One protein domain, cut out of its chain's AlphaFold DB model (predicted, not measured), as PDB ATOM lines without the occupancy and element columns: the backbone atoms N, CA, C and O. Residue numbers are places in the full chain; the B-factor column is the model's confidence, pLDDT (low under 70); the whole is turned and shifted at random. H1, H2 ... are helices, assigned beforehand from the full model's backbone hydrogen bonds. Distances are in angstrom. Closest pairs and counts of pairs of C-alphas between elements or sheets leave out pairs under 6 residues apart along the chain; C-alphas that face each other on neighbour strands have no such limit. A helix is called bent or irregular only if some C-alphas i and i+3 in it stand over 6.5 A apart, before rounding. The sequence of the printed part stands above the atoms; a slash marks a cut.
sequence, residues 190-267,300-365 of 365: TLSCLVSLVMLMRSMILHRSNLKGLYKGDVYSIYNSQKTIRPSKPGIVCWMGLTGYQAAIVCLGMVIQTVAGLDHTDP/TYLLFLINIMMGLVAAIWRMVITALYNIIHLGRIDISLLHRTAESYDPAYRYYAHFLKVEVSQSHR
ATOM      1  N   THR A 190       0.932  42.103  20.813       75.31
ATOM      2  CA  THR A 190      -0.071  43.050  21.318       75.31
ATOM      3  C   THR A 190      -0.366  44.151  20.304       75.31
ATOM      4  O   THR A 190      -1.538  44.451  20.073       75.31
ATOM      5  N   LEU A 191       0.654  44.694  19.634       78.50
ATOM      6  CA  LEU A 191       0.486  45.677  18.564       78.50
ATOM      7  C   LEU A 191      -0.284  45.099  17.372       78.50
ATOM      8  O   LEU A 191      -1.244  45.722  16.918       78.50
ATOM      9  N   SER A 192       0.049  43.888  16.915       75.56
ATOM     10  CA  SER A 192      -0.690  43.213  15.838       75.56
ATOM     11  C   SER A 192      -2.157  42.974  16.215       75.56
ATOM     12  O   SER A 192      -3.064  43.259  15.425       75.56
ATOM     13  N   CYS A 193      -2.419  42.549  17.456       76.00
ATOM     14  CA  CYS A 193      -3.775  42.368  17.969       76.00
ATOM     15  C   CYS A 193      -4.563  43.688  17.977       76.00
ATOM     16  O   CYS A 193      -5.694  43.739  17.491       76.00
ATOM     17  N   LEU A 194      -3.961  44.773  18.474       76.69
ATOM     18  CA  LEU A 194      -4.584  46.098  18.501       76.69
ATOM     19  C   LEU A 194      -4.875  46.626  17.092       76.69
ATOM     20  O   LEU A 194      -5.989  47.089  16.837       76.69
ATOM     21  N   VAL A 195      -3.918  46.514  16.164       79.50
ATOM     22  CA  VAL A 195      -4.097  46.915  14.760       79.50
ATOM     23  C   VAL A 195      -5.256  46.143  14.137       79.50
ATOM     24  O   VAL A 195      -6.166  46.753  13.573       79.50
ATOM     25  N   SER A 196      -5.292  44.823  14.308       77.06
ATOM     26  CA  SER A 196      -6.372  43.986  13.784       77.06
ATOM     27  C   SER A 196      -7.739  44.349  14.372       77.06
ATOM     28  O   SER A 196      -8.714  44.457  13.627       77.06
ATOM     29  N   LEU A 197      -7.833  44.637  15.676       74.75
ATOM     30  CA  LEU A 197      -9.080  45.095  16.302       74.75
ATOM     31  C   LEU A 197      -9.563  46.433  15.727       74.75
ATOM     32  O   LEU A 197     -10.739  46.569  15.382       74.75
ATOM     33  N   VAL A 198      -8.668  47.413  15.575       80.25
ATOM     34  CA  VAL A 198      -9.006  48.719  14.987       80.25
ATOM     35  C   VAL A 198      -9.456  48.559  13.533       80.25
ATOM     36  O   VAL A 198     -10.439  49.179  13.117       80.25
ATOM     37  N   MET A 199      -8.785  47.702  12.763       82.38
ATOM     38  CA  MET A 199      -9.142  47.431  11.370       82.38
ATOM     39  C   MET A 199     -10.496  46.732  11.243       82.38
ATOM     40  O   MET A 199     -11.284  47.109  10.374       82.38
ATOM     41  N   LEU A 200     -10.829  45.803  12.142       77.81
ATOM     42  CA  LEU A 200     -12.155  45.182  12.205       77.81
ATOM     43  C   LEU A 200     -13.246  46.202  12.550       77.81
ATOM     44  O   LEU A 200     -14.282  46.241  11.886       77.81
ATOM     45  N   MET A 201     -13.006  47.080  13.531       78.06
ATOM     46  CA  MET A 201     -13.937  48.165  13.863       78.06
ATOM     47  C   MET A 201     -14.167  49.095  12.665       78.06
ATOM     48  O   MET A 201     -15.311  49.413  12.333       78.06
ATOM     49  N   ARG A 202     -13.094  49.486  11.962       82.19
ATOM     50  CA  ARG A 202     -13.190  50.287  10.731       82.19
ATOM     51  C   ARG A 202     -13.931  49.552   9.613       82.19
ATOM     52  O   ARG A 202     -14.730  50.184   8.925       82.19
ATOM     53  N   SER A 203     -13.714  48.248   9.456       78.19
ATOM     54  CA  SER A 203     -14.399  47.414   8.461       78.19
ATOM     55  C   SER A 203     -15.905  47.333   8.723       78.19
ATOM     56  O   SER A 203     -16.703  47.529   7.807       78.19
ATOM     57  N   MET A 204     -16.330  47.186   9.983       77.44
ATOM     58  CA  MET A 204     -17.756  47.215  10.343       77.44
ATOM     59  C   MET A 204     -18.424  48.555   9.997       77.44
ATOM     60  O   MET A 204     -19.536  48.585   9.463       77.44
ATOM     61  N   ILE A 205     -17.748  49.672  10.284       82.31
ATOM     62  CA  ILE A 205     -18.256  51.014   9.971       82.31
ATOM     63  C   ILE A 205     -18.344  51.213   8.454       82.31
ATOM     64  O   ILE A 205     -19.365  51.700   7.962       82.31
ATOM     65  N   LEU A 206     -17.307  50.807   7.711       83.38
ATOM     66  CA  LEU A 206     -17.281  50.923   6.254       83.38
ATOM     67  C   LEU A 206     -18.359  50.048   5.611       83.38
ATOM     68  O   LEU A 206     -19.105  50.528   4.765       83.38
ATOM     69  N   HIS A 207     -18.538  48.817   6.085       85.12
ATOM     70  CA  HIS A 207     -19.590  47.923   5.616       85.12
ATOM     71  C   HIS A 207     -20.993  48.524   5.784       85.12
ATOM     72  O   HIS A 207     -21.794  48.505   4.847       85.12
ATOM     73  N   ARG A 208     -21.279  49.140   6.942       81.06
ATOM     74  CA  ARG A 208     -22.550  49.846   7.177       81.06
ATOM     75  C   ARG A 208     -22.744  51.013   6.207       81.06
ATOM     76  O   ARG A 208     -23.861  51.232   5.736       81.06
ATOM     77  N   SER A 209     -21.692  51.780   5.930       81.88
ATOM     78  CA  SER A 209     -21.740  52.905   4.990       81.88
ATOM     79  C   SER A 209     -21.928  52.438   3.545       81.88
ATOM     80  O   SER A 209     -22.784  52.988   2.856       81.88
ATOM     81  N   ASN A 210     -21.228  51.381   3.127       85.50
ATOM     82  CA  ASN A 210     -21.350  50.770   1.800       85.50
ATOM     83  C   ASN A 210     -22.768  50.237   1.559       85.50
ATOM     84  O   ASN A 210     -23.368  50.518   0.525       85.50
ATOM     85  N   LEU A 211     -23.353  49.541   2.543       81.31
ATOM     86  CA  LEU A 211     -24.747  49.092   2.470       81.31
ATOM     87  C   LEU A 211     -25.721  50.268   2.326       81.31
ATOM     88  O   LEU A 211     -26.590  50.246   1.459       81.31
ATOM     89  N   LYS A 212     -25.561  51.328   3.129       80.44
ATOM     90  CA  LYS A 212     -26.388  52.541   3.015       80.44
ATOM     91  C   LYS A 212     -26.223  53.250   1.669       80.44
ATOM     92  O   LYS A 212     -27.196  53.816   1.183       80.44
ATOM     93  N   GLY A 213     -25.020  53.253   1.094       82.00
ATOM     94  CA  GLY A 213     -24.756  53.778  -0.248       82.00
ATOM     95  C   GLY A 213     -25.500  52.979  -1.316       82.00
ATOM     96  O   GLY A 213     -26.229  53.559  -2.119       82.00
ATOM     97  N   LEU A 214     -25.433  51.645  -1.245       83.25
ATOM     98  CA  LEU A 214     -26.147  50.755  -2.167       83.25
ATOM     99  C   LEU A 214     -27.666  50.918  -2.092       83.25
ATOM    100  O   LEU A 214     -28.306  50.983  -3.137       83.25
ATOM    101  N   TYR A 215     -28.242  51.056  -0.893       79.44
ATOM    102  CA  TYR A 215     -29.679  51.333  -0.737       79.44
ATOM    103  C   TYR A 215     -30.100  52.702  -1.291       79.44
ATOM    104  O   TYR A 215     -31.268  52.908  -1.594       79.44
ATOM    105  N   LYS A 216     -29.170  53.654  -1.426       80.75
ATOM    106  CA  LYS A 216     -29.420  54.959  -2.060       80.75
ATOM    107  C   LYS A 216     -29.219  54.938  -3.577       80.75
ATOM    108  O   LYS A 216     -29.394  55.971  -4.212       80.75
ATOM    109  N   GLY A 217     -28.823  53.799  -4.147       80.44
ATOM    110  CA  GLY A 217     -28.484  53.676  -5.563       80.44
ATOM    111  C   GLY A 217     -27.074  54.158  -5.922       80.44
ATOM    112  O   GLY A 217     -26.758  54.255  -7.105       80.44
ATOM    113  N   ASP A 218     -26.202  54.418  -4.941       80.38
ATOM    114  CA  ASP A 218     -24.810  54.823  -5.178       80.38
ATOM    115  C   ASP A 218     -23.926  53.605  -5.513       80.38
ATOM    116  O   ASP A 218     -23.095  53.144  -4.733       80.38
ATOM    117  N   VAL A 219     -24.184  53.011  -6.681       82.38
ATOM    118  CA  VAL A 219     -23.515  51.794  -7.177       82.38
ATOM    119  C   VAL A 219     -22.116  52.111  -7.718       82.38
ATOM    120  O   VAL A 219     -21.211  51.279  -7.628       82.38
ATOM    121  N   TYR A 220     -21.930  53.311  -8.273       78.25
ATOM    122  CA  TYR A 220     -20.677  53.719  -8.906       78.25
ATOM    123  C   TYR A 220     -19.554  53.951  -7.890       78.25
ATOM    124  O   TYR A 220     -18.424  53.538  -8.148       78.25
ATOM    125  N   SER A 221     -19.852  54.543  -6.724       80.44
ATOM    126  CA  SER A 221     -18.840  54.781  -5.683       80.44
ATOM    127  C   SER A 221     -18.236  53.490  -5.124       80.44
ATOM    128  O   SER A 221     -17.092  53.501  -4.679       80.44
ATOM    129  N   ILE A 222     -18.981  52.383  -5.195       79.81
ATOM    130  CA  ILE A 222     -18.572  51.086  -4.652       79.81
ATOM    131  C   ILE A 222     -17.949  50.205  -5.728       79.81
ATOM    132  O   ILE A 222     -16.880  49.673  -5.497       79.81
ATOM    133  N   TYR A 223     -18.568  50.032  -6.900       77.62
ATOM    134  CA  TYR A 223     -18.070  49.068  -7.897       77.62
ATOM    135  C   TYR A 223     -17.220  49.677  -9.013       77.62
ATOM    136  O   TYR A 223     -16.842  48.943  -9.930       77.62
ATOM    137  N   ASN A 224     -17.002  50.999  -8.988       78.12
ATOM    138  CA  ASN A 224     -16.305  51.767 -10.026       78.12
ATOM    139  C   ASN A 224     -16.850  51.518 -11.454       78.12
ATOM    140  O   ASN A 224     -16.162  51.695 -12.455       78.12
ATOM    141  N   SER A 225     -18.077  51.000 -11.557       73.56
ATOM    142  CA  SER A 225     -18.726  50.546 -12.787       73.56
ATOM    143  C   SER A 225     -20.220  50.377 -12.535       73.56
ATOM    144  O   SER A 225     -20.637  49.925 -11.465       73.56
ATOM    145  N   GLN A 226     -21.038  50.686 -13.538       73.50
ATOM    146  CA  GLN A 226     -22.489  50.566 -13.440       73.50
ATOM    147  C   GLN A 226     -22.903  49.093 -13.575       73.50
ATOM    148  O   GLN A 226     -22.982  48.544 -14.671       73.50
ATOM    149  N   LYS A 227     -23.117  48.414 -12.439       73.56
ATOM    150  CA  LYS A 227     -23.484  46.989 -12.387       73.56
ATOM    151  C   LYS A 227     -24.956  46.821 -12.016       73.56
ATOM    152  O   LYS A 227     -25.406  47.339 -11.000       73.56
ATOM    153  N   THR A 228     -25.697  46.010 -12.772       72.62
ATOM    154  CA  THR A 228     -27.073  45.637 -12.401       72.62
ATOM    155  C   THR A 228     -27.065  44.759 -11.148       72.62
ATOM    156  O   THR A 228     -26.374  43.729 -11.123       72.62
ATOM    157  N   ILE A 229     -27.856  45.114 -10.133       74.38
ATOM    158  CA  ILE A 229     -28.020  44.355  -8.883       74.38
ATOM    159  C   ILE A 229     -28.922  43.144  -9.156       74.38
ATOM    160  O   ILE A 229     -30.124  43.160  -8.927       74.38
ATOM    161  N   ARG A 230     -28.340  42.084  -9.722       74.50
ATOM    162  CA  ARG A 230     -28.972  40.765  -9.839       74.50
ATOM    163  C   ARG A 230     -28.176  39.715  -9.064       74.50
ATOM    164  O   ARG A 230     -26.944  39.693  -9.206       74.50
ATOM    165  N   PRO A 231     -28.840  38.850  -8.275       76.56
ATOM    166  CA  PRO A 231     -28.169  37.755  -7.598       76.56
ATOM    167  C   PRO A 231     -27.571  36.811  -8.645       76.56
ATOM    168  O   PRO A 231     -28.201  36.467  -9.643       76.56
ATOM    169  N   SER A 232     -26.320  36.421  -8.427       80.00
ATOM    170  CA  SER A 232     -25.596  35.489  -9.295       80.00
ATOM    171  C   SER A 232     -25.375  34.180  -8.542       80.00
ATOM    172  O   SER A 232     -25.223  34.205  -7.320       80.00
ATOM    173  N   LYS A 233     -25.318  33.048  -9.254       79.69
ATOM    174  CA  LYS A 233     -24.978  31.738  -8.669       79.69
ATOM    175  C   LYS A 233     -23.701  31.778  -7.806       79.69
ATOM    176  O   LYS A 233     -23.787  31.356  -6.653       79.69
ATOM    177  N   PRO A 234     -22.562  32.337  -8.274       77.81
ATOM    178  CA  PRO A 234     -21.376  32.466  -7.424       77.81
ATOM    179  C   PRO A 234     -21.611  33.394  -6.228       77.81
ATOM    180  O   PRO A 234     -21.079  33.142  -5.156       77.81
ATOM    181  N   GLY A 235     -22.458  34.419  -6.360       75.12
ATOM    182  CA  GLY A 235     -22.745  35.330  -5.254       75.12
ATOM    183  C   GLY A 235     -23.459  34.685  -4.070       75.12
ATOM    184  O   GLY A 235     -23.185  35.060  -2.936       75.12
ATOM    185  N   ILE A 236     -24.314  33.687  -4.305       78.31
ATOM    186  CA  ILE A 236     -24.970  32.935  -3.223       78.31
ATOM    187  C   ILE A 236     -23.942  32.089  -2.462       78.31
ATOM    188  O   ILE A 236     -23.973  32.037  -1.235       78.31
ATOM    189  N   VAL A 237     -22.996  31.477  -3.179       77.69
ATOM    190  CA  VAL A 237     -21.885  30.737  -2.561       77.69
ATOM    191  C   VAL A 237     -21.007  31.687  -1.750       77.69
ATOM    192  O   VAL A 237     -20.716  31.396  -0.588       77.69
ATOM    193  N   CYS A 238     -20.679  32.862  -2.306       73.94
ATOM    194  CA  CYS A 238     -19.945  33.890  -1.573       73.94
ATOM    195  C   CYS A 238     -20.681  34.294  -0.286       73.94
ATOM    196  O   CYS A 238     -20.084  34.437   0.781       73.94
ATOM    197  N   TRP A 239     -22.005  34.407  -0.367       74.44
ATOM    198  CA  TRP A 239     -22.835  34.768   0.771       74.44
ATOM    199  C   TRP A 239     -22.814  33.732   1.899       74.44
ATOM    200  O   TRP A 239     -22.753  34.095   3.071       74.44
ATOM    201  N   MET A 240     -22.761  32.444   1.560       70.50
ATOM    202  CA  MET A 240     -22.724  31.358   2.543       70.50
ATOM    203  C   MET A 240     -21.366  31.201   3.252       70.50
ATOM    204  O   MET A 240     -21.341  30.720   4.382       70.50
ATOM    205  N   GLY A 241     -20.251  31.591   2.618       69.56
ATOM    206  CA  GLY A 241     -18.891  31.351   3.135       69.56
ATOM    207  C   GLY A 241     -18.115  32.578   3.640       69.56
ATOM    208  O   GLY A 241     -16.965  32.432   4.050       69.56
ATOM    209  N   LEU A 242     -18.699  33.785   3.620       71.94
ATOM    210  CA  LEU A 242     -17.996  35.036   3.974       71.94
ATOM    211  C   LEU A 242     -17.354  35.003   5.360       71.94
ATOM    212  O   LEU A 242     -16.258  35.516   5.561       71.94
ATOM    213  N   THR A 243     -18.037  34.384   6.313       67.31
ATOM    214  CA  THR A 243     -17.606  34.331   7.709       67.31
ATOM    215  C   THR A 243     -16.330  33.510   7.881       67.31
ATOM    216  O   THR A 243     -15.430  33.928   8.605       67.31
ATOM    217  N   GLY A 244     -16.227  32.384   7.169       63.56
ATOM    218  CA  GLY A 244     -15.028  31.549   7.139       63.56
ATOM    219  C   GLY A 244     -13.878  32.229   6.400       63.56
ATOM    220  O   GLY A 244     -12.753  32.225   6.889       63.56
ATOM    221  N   TYR A 245     -14.169  32.881   5.271       69.50
ATOM    222  CA  TYR A 245     -13.165  33.601   4.484       69.50
ATOM    223  C   TYR A 245     -12.554  34.786   5.256       69.50
ATOM    224  O   TYR A 245     -11.334  34.923   5.318       69.50
ATOM    225  N   GLN A 246     -13.388  35.587   5.931       69.88
ATOM    226  CA  GLN A 246     -12.938  36.691   6.785       69.88
ATOM    227  C   GLN A 246     -12.095  36.195   7.969       69.88
ATOM    228  O   GLN A 246     -11.082  36.806   8.297       69.88
ATOM    229  N   ALA A 247     -12.485  35.086   8.608       67.88
ATOM    230  CA  ALA A 247     -11.715  34.508   9.707       67.88
ATOM    231  C   ALA A 247     -10.333  34.019   9.242       67.88
ATOM    232  O   ALA A 247      -9.332  34.327   9.885       67.88
ATOM    233  N   ALA A 248     -10.265  33.330   8.098       70.81
ATOM    234  CA  ALA A 248      -9.010  32.841   7.527       70.81
ATOM    235  C   ALA A 248      -8.037  33.985   7.196       70.81
ATOM    236  O   ALA A 248      -6.860  33.918   7.549       70.81
ATOM    237  N   ILE A 249      -8.538  35.060   6.580       75.56
ATOM    238  CA  ILE A 249      -7.734  36.234   6.224       75.56
ATOM    239  C   ILE A 249      -7.214  36.971   7.464       75.56
ATOM    240  O   ILE A 249      -6.052  37.369   7.495       75.56
ATOM    241  N   VAL A 250      -8.031  37.122   8.511       74.50
ATOM    242  CA  VAL A 250      -7.585  37.740   9.770       74.50
ATOM    243  C   VAL A 250      -6.520  36.880  10.456       74.50
ATOM    244  O   VAL A 250      -5.526  37.422  10.932       74.50
ATOM    245  N   CYS A 251      -6.674  35.552  10.471       69.25
ATOM    246  CA  CYS A 251      -5.660  34.645  11.014       69.25
ATOM    247  C   CYS A 251      -4.327  34.750  10.258       69.25
ATOM    248  O   CYS A 251      -3.279  34.871  10.887       69.25
ATOM    249  N   LEU A 252      -4.366  34.767   8.925       72.12
ATOM    250  CA  LEU A 252      -3.178  34.928   8.086       72.12
ATOM    251  C   LEU A 252      -2.536  36.316   8.264       72.12
ATOM    252  O   LEU A 252      -1.317  36.425   8.383       72.12
ATOM    253  N   GLY A 253      -3.353  37.368   8.371       72.19
ATOM    254  CA  GLY A 253      -2.905  38.730   8.652       72.19
ATOM    255  C   GLY A 253      -2.191  38.862   9.998       72.19
ATOM    256  O   GLY A 253      -1.139  39.485  10.055       72.19
ATOM    257  N   MET A 254      -2.700  38.225  11.057       69.44
ATOM    258  CA  MET A 254      -2.049  38.208  12.376       69.44
ATOM    259  C   MET A 254      -0.669  37.541  12.328       69.44
ATOM    260  O   MET A 254       0.278  38.054  12.920       69.44
ATOM    261  N   VAL A 255      -0.531  36.426  11.602       70.56
ATOM    262  CA  VAL A 255       0.762  35.736  11.441       70.56
ATOM    263  C   VAL A 255       1.755  36.628  10.696       70.56
ATOM    264  O   VAL A 255       2.864  36.840  11.177       70.56
ATOM    265  N   ILE A 256       1.345  37.212   9.569       77.19
ATOM    266  CA  ILE A 256       2.217  38.064   8.749       77.19
ATOM    267  C   ILE A 256       2.603  39.349   9.491       77.19
ATOM    268  O   ILE A 256       3.763  39.744   9.454       77.19
ATOM    269  N   GLN A 257       1.670  39.977  10.211       75.62
ATOM    270  CA  GLN A 257       1.951  41.157  11.037       75.62
ATOM    271  C   GLN A 257       2.903  40.845  12.194       75.62
ATOM    272  O   GLN A 257       3.739  41.678  12.530       75.62
ATOM    273  N   THR A 258       2.798  39.654  12.785       70.69
ATOM    274  CA  THR A 258       3.709  39.216  13.849       70.69
ATOM    275  C   THR A 258       5.110  38.976  13.295       70.69
ATOM    276  O   THR A 258       6.072  39.472  13.865       70.69
ATOM    277  N   VAL A 259       5.238  38.285  12.158       71.94
ATOM    278  CA  VAL A 259       6.538  38.041  11.508       71.94
ATOM    279  C   VAL A 259       7.189  39.351  11.056       71.94
ATOM    280  O   VAL A 259       8.350  39.586  11.367       71.94
ATOM    281  N   ALA A 260       6.437  40.247  10.410       70.38
ATOM    282  CA  ALA A 260       6.944  41.557   9.990       70.38
ATOM    283  C   ALA A 260       7.303  42.468  11.180       70.38
ATOM    284  O   ALA A 260       8.225  43.273  11.091       70.38
ATOM    285  N   GLY A 261       6.581  42.350  12.299       60.94
ATOM    286  CA  GLY A 261       6.905  43.058  13.535       60.94
ATOM    287  C   GLY A 261       8.181  42.545  14.204       60.94
ATOM    288  O   GLY A 261       8.881  43.331  14.830       60.94
ATOM    289  N   LEU A 262       8.500  41.256  14.053       57.59
ATOM    290  CA  LEU A 262       9.722  40.650  14.588       57.59
ATOM    291  C   LEU A 262      10.958  41.007  13.754       57.59
ATOM    292  O   LEU A 262      11.982  41.347  14.338       57.59
ATOM    293  N   ASP A 263      10.836  41.018  12.424       55.41
ATOM    294  CA  ASP A 263      11.918  41.360  11.481       55.41
ATOM    295  C   ASP A 263      12.417  42.811  11.646       55.41
ATOM    296  O   ASP A 263      13.592  43.117  11.475       55.41
ATOM    297  N   HIS A 264      11.545  43.720  12.093       53.31
ATOM    298  CA  HIS A 264      11.926  45.095  12.431       53.31
ATOM    299  C   HIS A 264      12.662  45.247  13.779       53.31
ATOM    300  O   HIS A 264      13.005  46.371  14.145       53.31
ATOM    301  N   THR A 265      12.914  44.154  14.514       45.41
ATOM    302  CA  THR A 265      13.572  44.178  15.836       45.41
ATOM    303  C   THR A 265      14.956  43.528  15.858       45.41
ATOM    304  O   THR A 265      15.439  43.151  16.927       45.41
ATOM    305  N   ASP A 266      15.628  43.440  14.710       36.09
ATOM    306  CA  ASP A 266      17.069  43.186  14.686       36.09
ATOM    307  C   ASP A 266      17.841  44.414  15.220       36.09
ATOM    308  O   ASP A 266      17.685  45.521  14.694       36.09
ATOM    309  N   PRO A 267      18.734  44.261  16.219       43.34
ATOM    310  CA  PRO A 267      19.534  45.356  16.781       43.34
ATOM    311  C   PRO A 267      20.674  45.838  15.853       43.34
ATOM    312  O   PRO A 267      21.621  46.471  16.312       43.34
ATOM    313  N   THR A 300      15.668  74.319 -12.660       72.75
ATOM    314  CA  THR A 300      15.325  72.886 -12.710       72.75
ATOM    315  C   THR A 300      16.487  72.048 -13.248       72.75
ATOM    316  O   THR A 300      16.732  70.953 -12.742       72.75
ATOM    317  N   TYR A 301      17.231  72.570 -14.231       71.00
ATOM    318  CA  TYR A 301      18.427  71.919 -14.772       71.00
ATOM    319  C   TYR A 301      19.574  71.871 -13.750       71.00
ATOM    320  O   TYR A 301      20.184  70.822 -13.560       71.00
ATOM    321  N   LEU A 302      19.828  72.965 -13.025       70.56
ATOM    322  CA  LEU A 302      20.837  73.004 -11.957       70.56
ATOM    323  C   LEU A 302      20.479  72.082 -10.781       70.56
ATOM    324  O   LEU A 302      21.344  71.407 -10.229       70.56
ATOM    325  N   LEU A 303      19.194  72.004 -10.429       73.19
ATOM    326  CA  LEU A 303      18.689  71.125  -9.372       73.19
ATOM    327  C   LEU A 303      18.494  69.673  -9.830       73.19
ATOM    328  O   LEU A 303      18.047  68.851  -9.036       73.19
ATOM    329  N   PHE A 304      18.827  69.317 -11.073       77.00
ATOM    330  CA  PHE A 304      18.576  67.983 -11.626       77.00
ATOM    331  C   PHE A 304      19.198  66.861 -10.784       77.00
ATOM    332  O   PHE A 304      18.508  65.909 -10.427       77.00
ATOM    333  N   LEU A 305      20.468  66.998 -10.390       73.69
ATOM    334  CA  LEU A 305      21.151  65.995  -9.562       73.69
ATOM    335  C   LEU A 305      20.517  65.869  -8.167       73.69
ATOM    336  O   LEU A 305      20.331  64.761  -7.668       73.69
ATOM    337  N   ILE A 306      20.115  66.994  -7.569       78.12
ATOM    338  CA  ILE A 306      19.427  67.025  -6.270       78.12
ATOM    339  C   ILE A 306      18.038  66.381  -6.387       78.12
ATOM    340  O   ILE A 306      17.649  65.578  -5.542       78.12
ATOM    341  N   ASN A 307      17.311  66.659  -7.469       75.69
ATOM    342  CA  ASN A 307      16.001  66.078  -7.751       75.69
ATOM    343  C   ASN A 307      16.074  64.566  -8.004       75.69
ATOM    344  O   ASN A 307      15.149  63.855  -7.619       75.69
ATOM    345  N   ILE A 308      17.165  64.049  -8.584       80.94
ATOM    346  CA  ILE A 308      17.390  62.598  -8.697       80.94
ATOM    347  C   ILE A 308      17.551  61.975  -7.307       80.94
ATOM    348  O   ILE A 308      16.910  60.963  -7.021       80.94
ATOM    349  N   MET A 309      18.352  62.584  -6.426       79.88
ATOM    350  CA  MET A 309      18.522  62.087  -5.054       79.88
ATOM    351  C   MET A 309      17.202  62.130  -4.272       79.88
ATOM    352  O   MET A 309      16.811  61.133  -3.665       79.88
ATOM    353  N   MET A 310      16.453  63.234  -4.363       74.56
ATOM    354  CA  MET A 310      15.116  63.348  -3.765       74.56
ATOM    355  C   MET A 310      14.118  62.347  -4.365       74.56
ATOM    356  O   MET A 310      13.285  61.795  -3.645       74.56
ATOM    357  N   GLY A 311      14.217  62.065  -5.666       78.38
ATOM    358  CA  GLY A 311      13.413  61.062  -6.359       78.38
ATOM    359  C   GLY A 311      13.681  59.641  -5.865       78.38
ATOM    360  O   GLY A 311      12.734  58.880  -5.673       78.38
ATOM    361  N   LEU A 312      14.943  59.292  -5.591       81.06
ATOM    362  CA  LEU A 312      15.312  57.995  -5.018       81.06
ATOM    363  C   LEU A 312      14.739  57.826  -3.605       81.06
ATOM    364  O   LEU A 312      14.128  56.799  -3.306       81.06
ATOM    365  N   VAL A 313      14.864  58.856  -2.762       81.81
ATOM    366  CA  VAL A 313      14.275  58.861  -1.413       81.81
ATOM    367  C   VAL A 313      12.754  58.706  -1.491       81.81
ATOM    368  O   VAL A 313      12.184  57.861  -0.802       81.81
ATOM    369  N   ALA A 314      12.086  59.445  -2.382       79.19
ATOM    370  CA  ALA A 314      10.644  59.330  -2.589       79.19
ATOM    371  C   ALA A 314      10.226  57.945  -3.118       79.19
ATOM    372  O   ALA A 314       9.172  57.433  -2.733       79.19
ATOM    373  N   ALA A 315      11.040  57.312  -3.968       80.19
ATOM    374  CA  ALA A 315      10.791  55.966  -4.475       80.19
ATOM    375  C   ALA A 315      10.879  54.916  -3.359       80.19
ATOM    376  O   ALA A 315       9.955  54.115  -3.207       80.19
ATOM    377  N   ILE A 316      11.932  54.960  -2.536       84.19
ATOM    378  CA  ILE A 316      12.084  54.078  -1.368       84.19
ATOM    379  C   ILE A 316      10.913  54.289  -0.403       84.19
ATOM    380  O   ILE A 316      10.250  53.333  -0.003       84.19
ATOM    381  N   TRP A 317      10.585  55.546  -0.101       86.12
ATOM    382  CA  TRP A 317       9.467  55.900   0.769       86.12
ATOM    383  C   TRP A 317       8.124  55.371   0.246       86.12
ATOM    384  O   TRP A 317       7.327  54.815   1.005       86.12
ATOM    385  N   ARG A 318       7.882  55.458  -1.068       81.88
ATOM    386  CA  ARG A 318       6.688  54.893  -1.711       81.88
ATOM    387  C   ARG A 318       6.617  53.375  -1.551       81.88
ATOM    388  O   ARG A 318       5.528  52.855  -1.301       81.88
ATOM    389  N   MET A 319       7.742  52.669  -1.676       83.81
ATOM    390  CA  MET A 319       7.796  51.216  -1.475       83.81
ATOM    391  C   MET A 319       7.463  50.843  -0.027       83.81
ATOM    392  O   MET A 319       6.609  49.985   0.194       83.81
ATOM    393  N   VAL A 320       8.047  51.550   0.947       84.88
ATOM    394  CA  VAL A 320       7.792  51.332   2.382       84.88
ATOM    395  C   VAL A 320       6.325  51.581   2.733       84.88
ATOM    396  O   VAL A 320       5.682  50.717   3.329       84.88
ATOM    397  N   ILE A 321       5.750  52.714   2.310       83.94
ATOM    398  CA  ILE A 321       4.330  53.019   2.561       83.94
ATOM    399  C   ILE A 321       3.428  51.939   1.968       83.94
ATOM    400  O   ILE A 321       2.484  51.499   2.623       83.94
ATOM    401  N   THR A 322       3.702  51.508   0.735       85.31
ATOM    402  CA  THR A 322       2.869  50.510   0.051       85.31
ATOM    403  C   THR A 322       2.937  49.158   0.764       85.31
ATOM    404  O   THR A 322       1.904  48.522   0.972       85.31
ATOM    405  N   ALA A 323       4.126  48.737   1.204       85.31
ATOM    406  CA  ALA A 323       4.308  47.506   1.968       85.31
ATOM    407  C   ALA A 323       3.556  47.550   3.309       85.31
ATOM    408  O   ALA A 323       2.765  46.651   3.601       85.31
ATOM    409  N   LEU A 324       3.722  48.628   4.084       85.00
ATOM    410  CA  LEU A 324       3.018  48.818   5.356       85.00
ATOM    411  C   LEU A 324       1.497  48.850   5.164       85.00
ATOM    412  O   LEU A 324       0.760  48.200   5.906       85.00
ATOM    413  N   TYR A 325       1.019  49.567   4.143       87.25
ATOM    414  CA  TYR A 325      -0.401  49.628   3.815       87.25
ATOM    415  C   TYR A 325      -0.969  48.235   3.534       87.25
ATOM    416  O   TYR A 325      -2.008  47.884   4.099       87.25
ATOM    417  N   ASN A 326      -0.260  47.434   2.734       87.94
ATOM    418  CA  ASN A 326      -0.660  46.074   2.392       87.94
ATOM    419  C   ASN A 326      -0.694  45.162   3.620       87.94
ATOM    420  O   ASN A 326      -1.684  44.466   3.804       87.94
ATOM    421  N   ILE A 327       0.315  45.199   4.496       85.12
ATOM    422  CA  ILE A 327       0.362  44.365   5.714       85.12
ATOM    423  C   ILE A 327      -0.789  44.709   6.672       85.12
ATOM    424  O   ILE A 327      -1.442  43.825   7.235       85.12
ATOM    425  N   ILE A 328      -1.068  46.001   6.849       85.50
ATOM    426  CA  ILE A 328      -2.130  46.477   7.744       85.50
ATOM    427  C   ILE A 328      -3.519  46.112   7.198       85.50
ATOM    428  O   ILE A 328      -4.403  45.721   7.963       85.50
ATOM    429  N   HIS A 329      -3.723  46.234   5.882       85.88
ATOM    430  CA  HIS A 329      -5.021  46.006   5.242       85.88
ATOM    431  C   HIS A 329      -5.223  44.575   4.739       85.88
ATOM    432  O   HIS A 329      -6.341  44.249   4.352       85.88
ATOM    433  N   LEU A 330      -4.213  43.701   4.817       82.12
ATOM    434  CA  LEU A 330      -4.306  42.304   4.378       82.12
ATOM    435  C   LEU A 330      -5.480  41.567   5.029       82.12
ATOM    436  O   LEU A 330      -6.138  40.763   4.385       82.12
ATOM    437  N   GLY A 331      -5.768  41.890   6.295       74.75
ATOM    438  CA  GLY A 331      -6.862  41.320   7.085       74.75
ATOM    439  C   GLY A 331      -8.279  41.762   6.672       74.75
ATOM    440  O   GLY A 331      -9.257  41.349   7.301       74.75
ATOM    441  N   ARG A 332      -8.417  42.648   5.678       84.12
ATOM    442  CA  ARG A 332      -9.690  43.258   5.275       84.12
ATOM    443  C   ARG A 332     -10.111  42.796   3.888       84.12
ATOM    444  O   ARG A 332      -9.332  42.811   2.950       84.12
ATOM    445  N   ILE A 333     -11.388  42.452   3.763       85.94
ATOM    446  CA  ILE A 333     -12.018  42.068   2.488       85.94
ATOM    447  C   ILE A 333     -12.787  43.218   1.833       85.94
ATOM    448  O   ILE A 333     -13.203  43.120   0.684       85.94
ATOM    449  N   ASP A 334     -13.045  44.291   2.584       84.25
ATOM    450  CA  ASP A 334     -13.893  45.405   2.165       84.25
ATOM    451  C   ASP A 334     -13.153  46.471   1.340       84.25
ATOM    452  O   ASP A 334     -13.786  47.391   0.823       84.25
ATOM    453  N   ILE A 335     -11.833  46.333   1.197       87.25
ATOM    454  CA  ILE A 335     -10.952  47.197   0.406       87.25
ATOM    455  C   ILE A 335     -10.138  46.300  -0.528       87.25
ATOM    456  O   ILE A 335      -9.651  45.260  -0.099       87.25
ATOM    457  N   SER A 336      -9.991  46.709  -1.789       89.12
ATOM    458  CA  SER A 336      -9.056  46.076  -2.722       89.12
ATOM    459  C   SER A 336      -7.645  46.607  -2.485       89.12
ATOM    460  O   SER A 336      -7.446  47.821  -2.448       89.12
ATOM    461  N   LEU A 337      -6.662  45.712  -2.370       86.94
ATOM    462  CA  LEU A 337      -5.241  46.095  -2.303       86.94
ATOM    463  C   LEU A 337      -4.673  46.470  -3.683       86.94
ATOM    464  O   LEU A 337      -3.615  47.090  -3.784       86.94
ATOM    465  N   LEU A 338      -5.368  46.082  -4.754       88.69
ATOM    466  CA  LEU A 338      -4.987  46.399  -6.124       88.69
ATOM    467  C   LEU A 338      -5.442  47.806  -6.527       88.69
ATOM    468  O   LEU A 338      -6.366  48.381  -5.953       88.69
ATOM    469  N   HIS A 339      -4.813  48.327  -7.584       86.81
ATOM    470  CA  HIS A 339      -5.212  49.578  -8.225       86.81
ATOM    471  C   HIS A 339      -6.702  49.582  -8.607       86.81
ATOM    472  O   HIS A 339      -7.262  48.553  -8.983       86.81
ATOM    473  N   ARG A 340      -7.315  50.770  -8.617       82.94
ATOM    474  CA  ARG A 340      -8.754  50.994  -8.839       82.94
ATOM    475  C   ARG A 340      -9.335  50.353 -10.113       82.94
ATOM    476  O   ARG A 340     -10.508  49.995 -10.167       82.94
ATOM    477  N   THR A 341      -8.534  50.200 -11.166       84.25
ATOM    478  CA  THR A 341      -8.962  49.530 -12.413       84.25
ATOM    479  C   THR A 341      -8.899  48.003 -12.332       84.25
ATOM    480  O   THR A 341      -9.569  47.318 -13.101       84.25
ATOM    481  N   ALA A 342      -8.115  47.466 -11.399       85.62
ATOM    482  CA  ALA A 342      -7.854  46.045 -11.225       85.62
ATOM    483  C   ALA A 342      -8.543  45.444  -9.984       85.62
ATOM    484  O   ALA A 342      -8.355  44.264  -9.704       85.62
ATOM    485  N   GLU A 343      -9.400  46.198  -9.286       87.06
ATOM    486  CA  GLU A 343     -10.123  45.732  -8.086       87.06
ATOM    487  C   GLU A 343     -10.943  44.458  -8.334       87.06
ATOM    488  O   GLU A 343     -11.131  43.635  -7.444       87.06
ATOM    489  N   SER A 344     -11.424  44.256  -9.565       82.31
ATOM    490  CA  SER A 344     -12.188  43.055  -9.928       82.31
ATOM    491  C   SER A 344     -11.368  41.759  -9.947       82.31
ATOM    492  O   SER A 344     -11.958  40.677  -9.885       82.31
ATOM    493  N   TYR A 345     -10.038  41.868 -10.025       87.06
ATOM    494  CA  TYR A 345      -9.112  40.737  -9.999       87.06
ATOM    495  C   TYR A 345      -8.707  40.341  -8.577       87.06
ATOM    496  O   TYR A 345      -8.247  39.218  -8.385       87.06
ATOM    497  N   ASP A 346      -8.916  41.212  -7.583       89.00
ATOM    498  CA  ASP A 346      -8.685  40.875  -6.181       89.00
ATOM    499  C   ASP A 346      -9.741  39.850  -5.714       89.00
ATOM    500  O   ASP A 346     -10.941  40.161  -5.686       89.00
ATOM    501  N   PRO A 347      -9.341  38.618  -5.341       86.81
ATOM    502  CA  PRO A 347     -10.285  37.588  -4.928       86.81
ATOM    503  C   PRO A 347     -11.051  37.976  -3.660       86.81
ATOM    504  O   PRO A 347     -12.236  37.647  -3.556       86.81
ATOM    505  N   ALA A 348     -10.420  38.694  -2.724       86.81
ATOM    506  CA  ALA A 348     -11.033  39.066  -1.457       86.81
ATOM    507  C   ALA A 348     -12.121  40.119  -1.655       86.81
ATOM    508  O   ALA A 348     -13.271  39.927  -1.243       86.81
ATOM    509  N   TYR A 349     -11.782  41.179  -2.384       89.06
ATOM    510  CA  TYR A 349     -12.727  42.235  -2.710       89.06
ATOM    511  C   TYR A 349     -13.864  41.733  -3.612       89.06
ATOM    512  O   TYR A 349     -15.036  42.047  -3.385       89.06
ATOM    513  N   ARG A 350     -13.564  40.864  -4.590       87.00
ATOM    514  CA  ARG A 350     -14.578  40.228  -5.447       87.00
ATOM    515  C   ARG A 350     -15.580  39.416  -4.627       87.00
ATOM    516  O   ARG A 350     -16.784  39.472  -4.887       87.00
ATOM    517  N   TYR A 351     -15.102  38.677  -3.630       84.56
ATOM    518  CA  TYR A 351     -15.945  37.884  -2.742       84.56
ATOM    519  C   TYR A 351     -16.901  38.771  -1.923       84.56
ATOM    520  O   TYR A 351     -18.107  38.514  -1.880       84.56
ATOM    521  N   TYR A 352     -16.385  39.869  -1.359       87.69
ATOM    522  CA  TYR A 352     -17.167  40.871  -0.628       87.69
ATOM    523  C   TYR A 352     -18.201  41.595  -1.511       87.69
ATOM    524  O   TYR A 352     -19.369  41.732  -1.139       87.69
ATOM    525  N   ALA A 353     -17.808  41.994  -2.720       87.25
ATOM    526  CA  ALA A 353     -18.681  42.605  -3.719       87.25
ATOM    527  C   ALA A 353     -19.880  41.707  -4.069       87.25
ATOM    528  O   ALA A 353     -21.029  42.154  -4.134       87.25
ATOM    529  N   HIS A 354     -19.628  40.414  -4.270       86.25
ATOM    530  CA  HIS A 354     -20.681  39.442  -4.541       86.25
ATOM    531  C   HIS A 354     -21.623  39.233  -3.349       86.25
ATOM    532  O   HIS A 354     -22.831  39.117  -3.563       86.25
ATOM    533  N   PHE A 355     -21.092  39.230  -2.121       86.38
ATOM    534  CA  PHE A 355     -21.894  39.186  -0.897       86.38
ATOM    535  C   PHE A 355     -22.857  40.378  -0.812       86.38
ATOM    536  O   PHE A 355     -24.066  40.177  -0.695       86.38
ATOM    537  N   LEU A 356     -22.342  41.607  -0.949       86.06
ATOM    538  CA  LEU A 356     -23.149  42.832  -0.886       86.06
ATOM    539  C   LEU A 356     -24.273  42.840  -1.924       86.06
ATOM    540  O   LEU A 356     -25.393  43.259  -1.639       86.06
ATOM    541  N   LYS A 357     -23.981  42.352  -3.132       85.50
ATOM    542  CA  LYS A 357     -24.953  42.271  -4.222       85.50
ATOM    543  C   LYS A 357     -26.134  41.358  -3.891       85.50
ATOM    544  O   LYS A 357     -27.266  41.685  -4.244       85.50
ATOM    545  N   VAL A 358     -25.873  40.219  -3.247       85.31
ATOM    546  CA  VAL A 358     -26.928  39.292  -2.816       85.31
ATOM    547  C   VAL A 358     -27.707  39.884  -1.651       85.31
ATOM    548  O   VAL A 358     -28.934  39.895  -1.726       85.31
ATOM    549  N   GLU A 359     -27.017  40.427  -0.646       83.94
ATOM    550  CA  GLU A 359     -27.642  41.034   0.533       83.94
ATOM    551  C   GLU A 359     -28.664  42.094   0.112       83.94
ATOM    552  O   GLU A 359     -29.850  41.926   0.367       83.94
ATOM    553  N   VAL A 360     -28.236  43.097  -0.665       83.94
ATOM    554  CA  VAL A 360     -29.113  44.183  -1.134       83.94
ATOM    555  C   VAL A 360     -30.267  43.653  -1.984       83.94
ATOM    556  O   VAL A 360     -31.385  44.124  -1.836       83.94
ATOM    557  N   SER A 361     -30.052  42.646  -2.837       81.00
ATOM    558  CA  SER A 361     -31.144  42.084  -3.654       81.00
ATOM    559  C   SER A 361     -32.237  41.373  -2.846       81.00
ATOM    560  O   SER A 361     -33.344  41.210  -3.349       81.00
ATOM    561  N   GLN A 362     -31.923  40.912  -1.631       79.50
ATOM    562  CA  GLN A 362     -32.852  40.190  -0.756       79.50
ATOM    563  C   GLN A 362     -33.455  41.094   0.327       79.50
ATOM    564  O   GLN A 362     -34.569  40.847   0.781       79.50
ATOM    565  N   SER A 363     -32.714  42.114   0.766       71.38
ATOM    566  CA  SER A 363     -33.096  43.005   1.863       71.38
ATOM    567  C   SER A 363     -33.710  44.330   1.407       71.38
ATOM    568  O   SER A 363     -34.403  44.969   2.200       71.38
ATOM    569  N   HIS A 364     -33.460  44.764   0.168       63.12
ATOM    570  CA  HIS A 364     -34.066  45.970  -0.389       63.12
ATOM    571  C   HIS A 364     -35.546  45.695  -0.675       63.12
ATOM    572  O   HIS A 364     -35.877  44.952  -1.597       63.12
ATOM    573  N   ARG A 365     -36.421  46.275   0.152       44.97
ATOM    574  CA  ARG A 365     -37.857  46.372  -0.128       44.97
ATOM    575  C   ARG A 365     -38.156  47.588  -0.983       44.97
ATOM    576  O   ARG A 365     -37.444  48.603  -0.809       44.97
TER     577      ARG A 365
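This is residues 190 to 267 and 300 to 365 of the 365 residues of the protein "Receptor for retinol uptake STRA6" of Dissostichus mawsoni (UniProt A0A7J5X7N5). H1 and H3b form a V that closes near the first residues of H1; the end of H4 reaches this tip, while residues 300 to 321 stick out as a long arm. At the open end H5 packs across H3a, the short arm of the bent helix H3. The printed part has 144 residues with five named helices, H1 to H5 in order, and no named strand: all helix. It is loose, with a radius of gyration of the C-alphas of 19.3 A, and spans 64 by 42 by 23 A.

H1, residues 190 to 215, and H3, residues 233 to 263, are the hubs, touching three helices each. H3 was assigned as one helix by its hydrogen bonds but is bent: C-alphas 240 and 243 are 7.9 A apart, between arms H3a, residues 233 to 240, and H3b, residues 243 to 263. H1 touches H3b with residues 192 to 196 alone, opposite ways at 38 degrees, only just steep; the closest C-alphas, of Ser 192 and Gln 257, are 5.9 A apart. H4, residues 304 to 329, touches H1 with residues 328 to 329 alone, about perpendicular at 84 degrees; the closest C-alphas, of Val 195 and Ile 328, are 7.3 A apart. H5, residues 347 to 363, touches H3a about perpendicular at 90 degrees; the closest C-alphas, of Gly 235 and His 354, are 4.7 A apart. H2, residues 220 to 223, is close to but not clearly touching H1: the closest C-alphas, of Asn 210 and Ile 222, are 7.0 A apart. The packing is mostly crossed, helices touching at other than shallow tilts. Every O i to N i+4 pair is within hydrogen-bond range in H1, H3b, H4 and H5, and 3 of 4 in H3a; H2 is too short for one.

H1 begins at C-alpha 190 (-0.071, 43.050, 21.318) and is 37.8 A long; H3b is 30.6 A, H4 36.4 A, and H5 24.4 A, ending at C-alpha 363 (-33.096, 43.005, 1.863).

Residues 268 to 299 are not printed; C-alphas 267 and 300 are 40.6 A apart. The link from H4 to H5 is long. Low confidence includes residues 261 to 267.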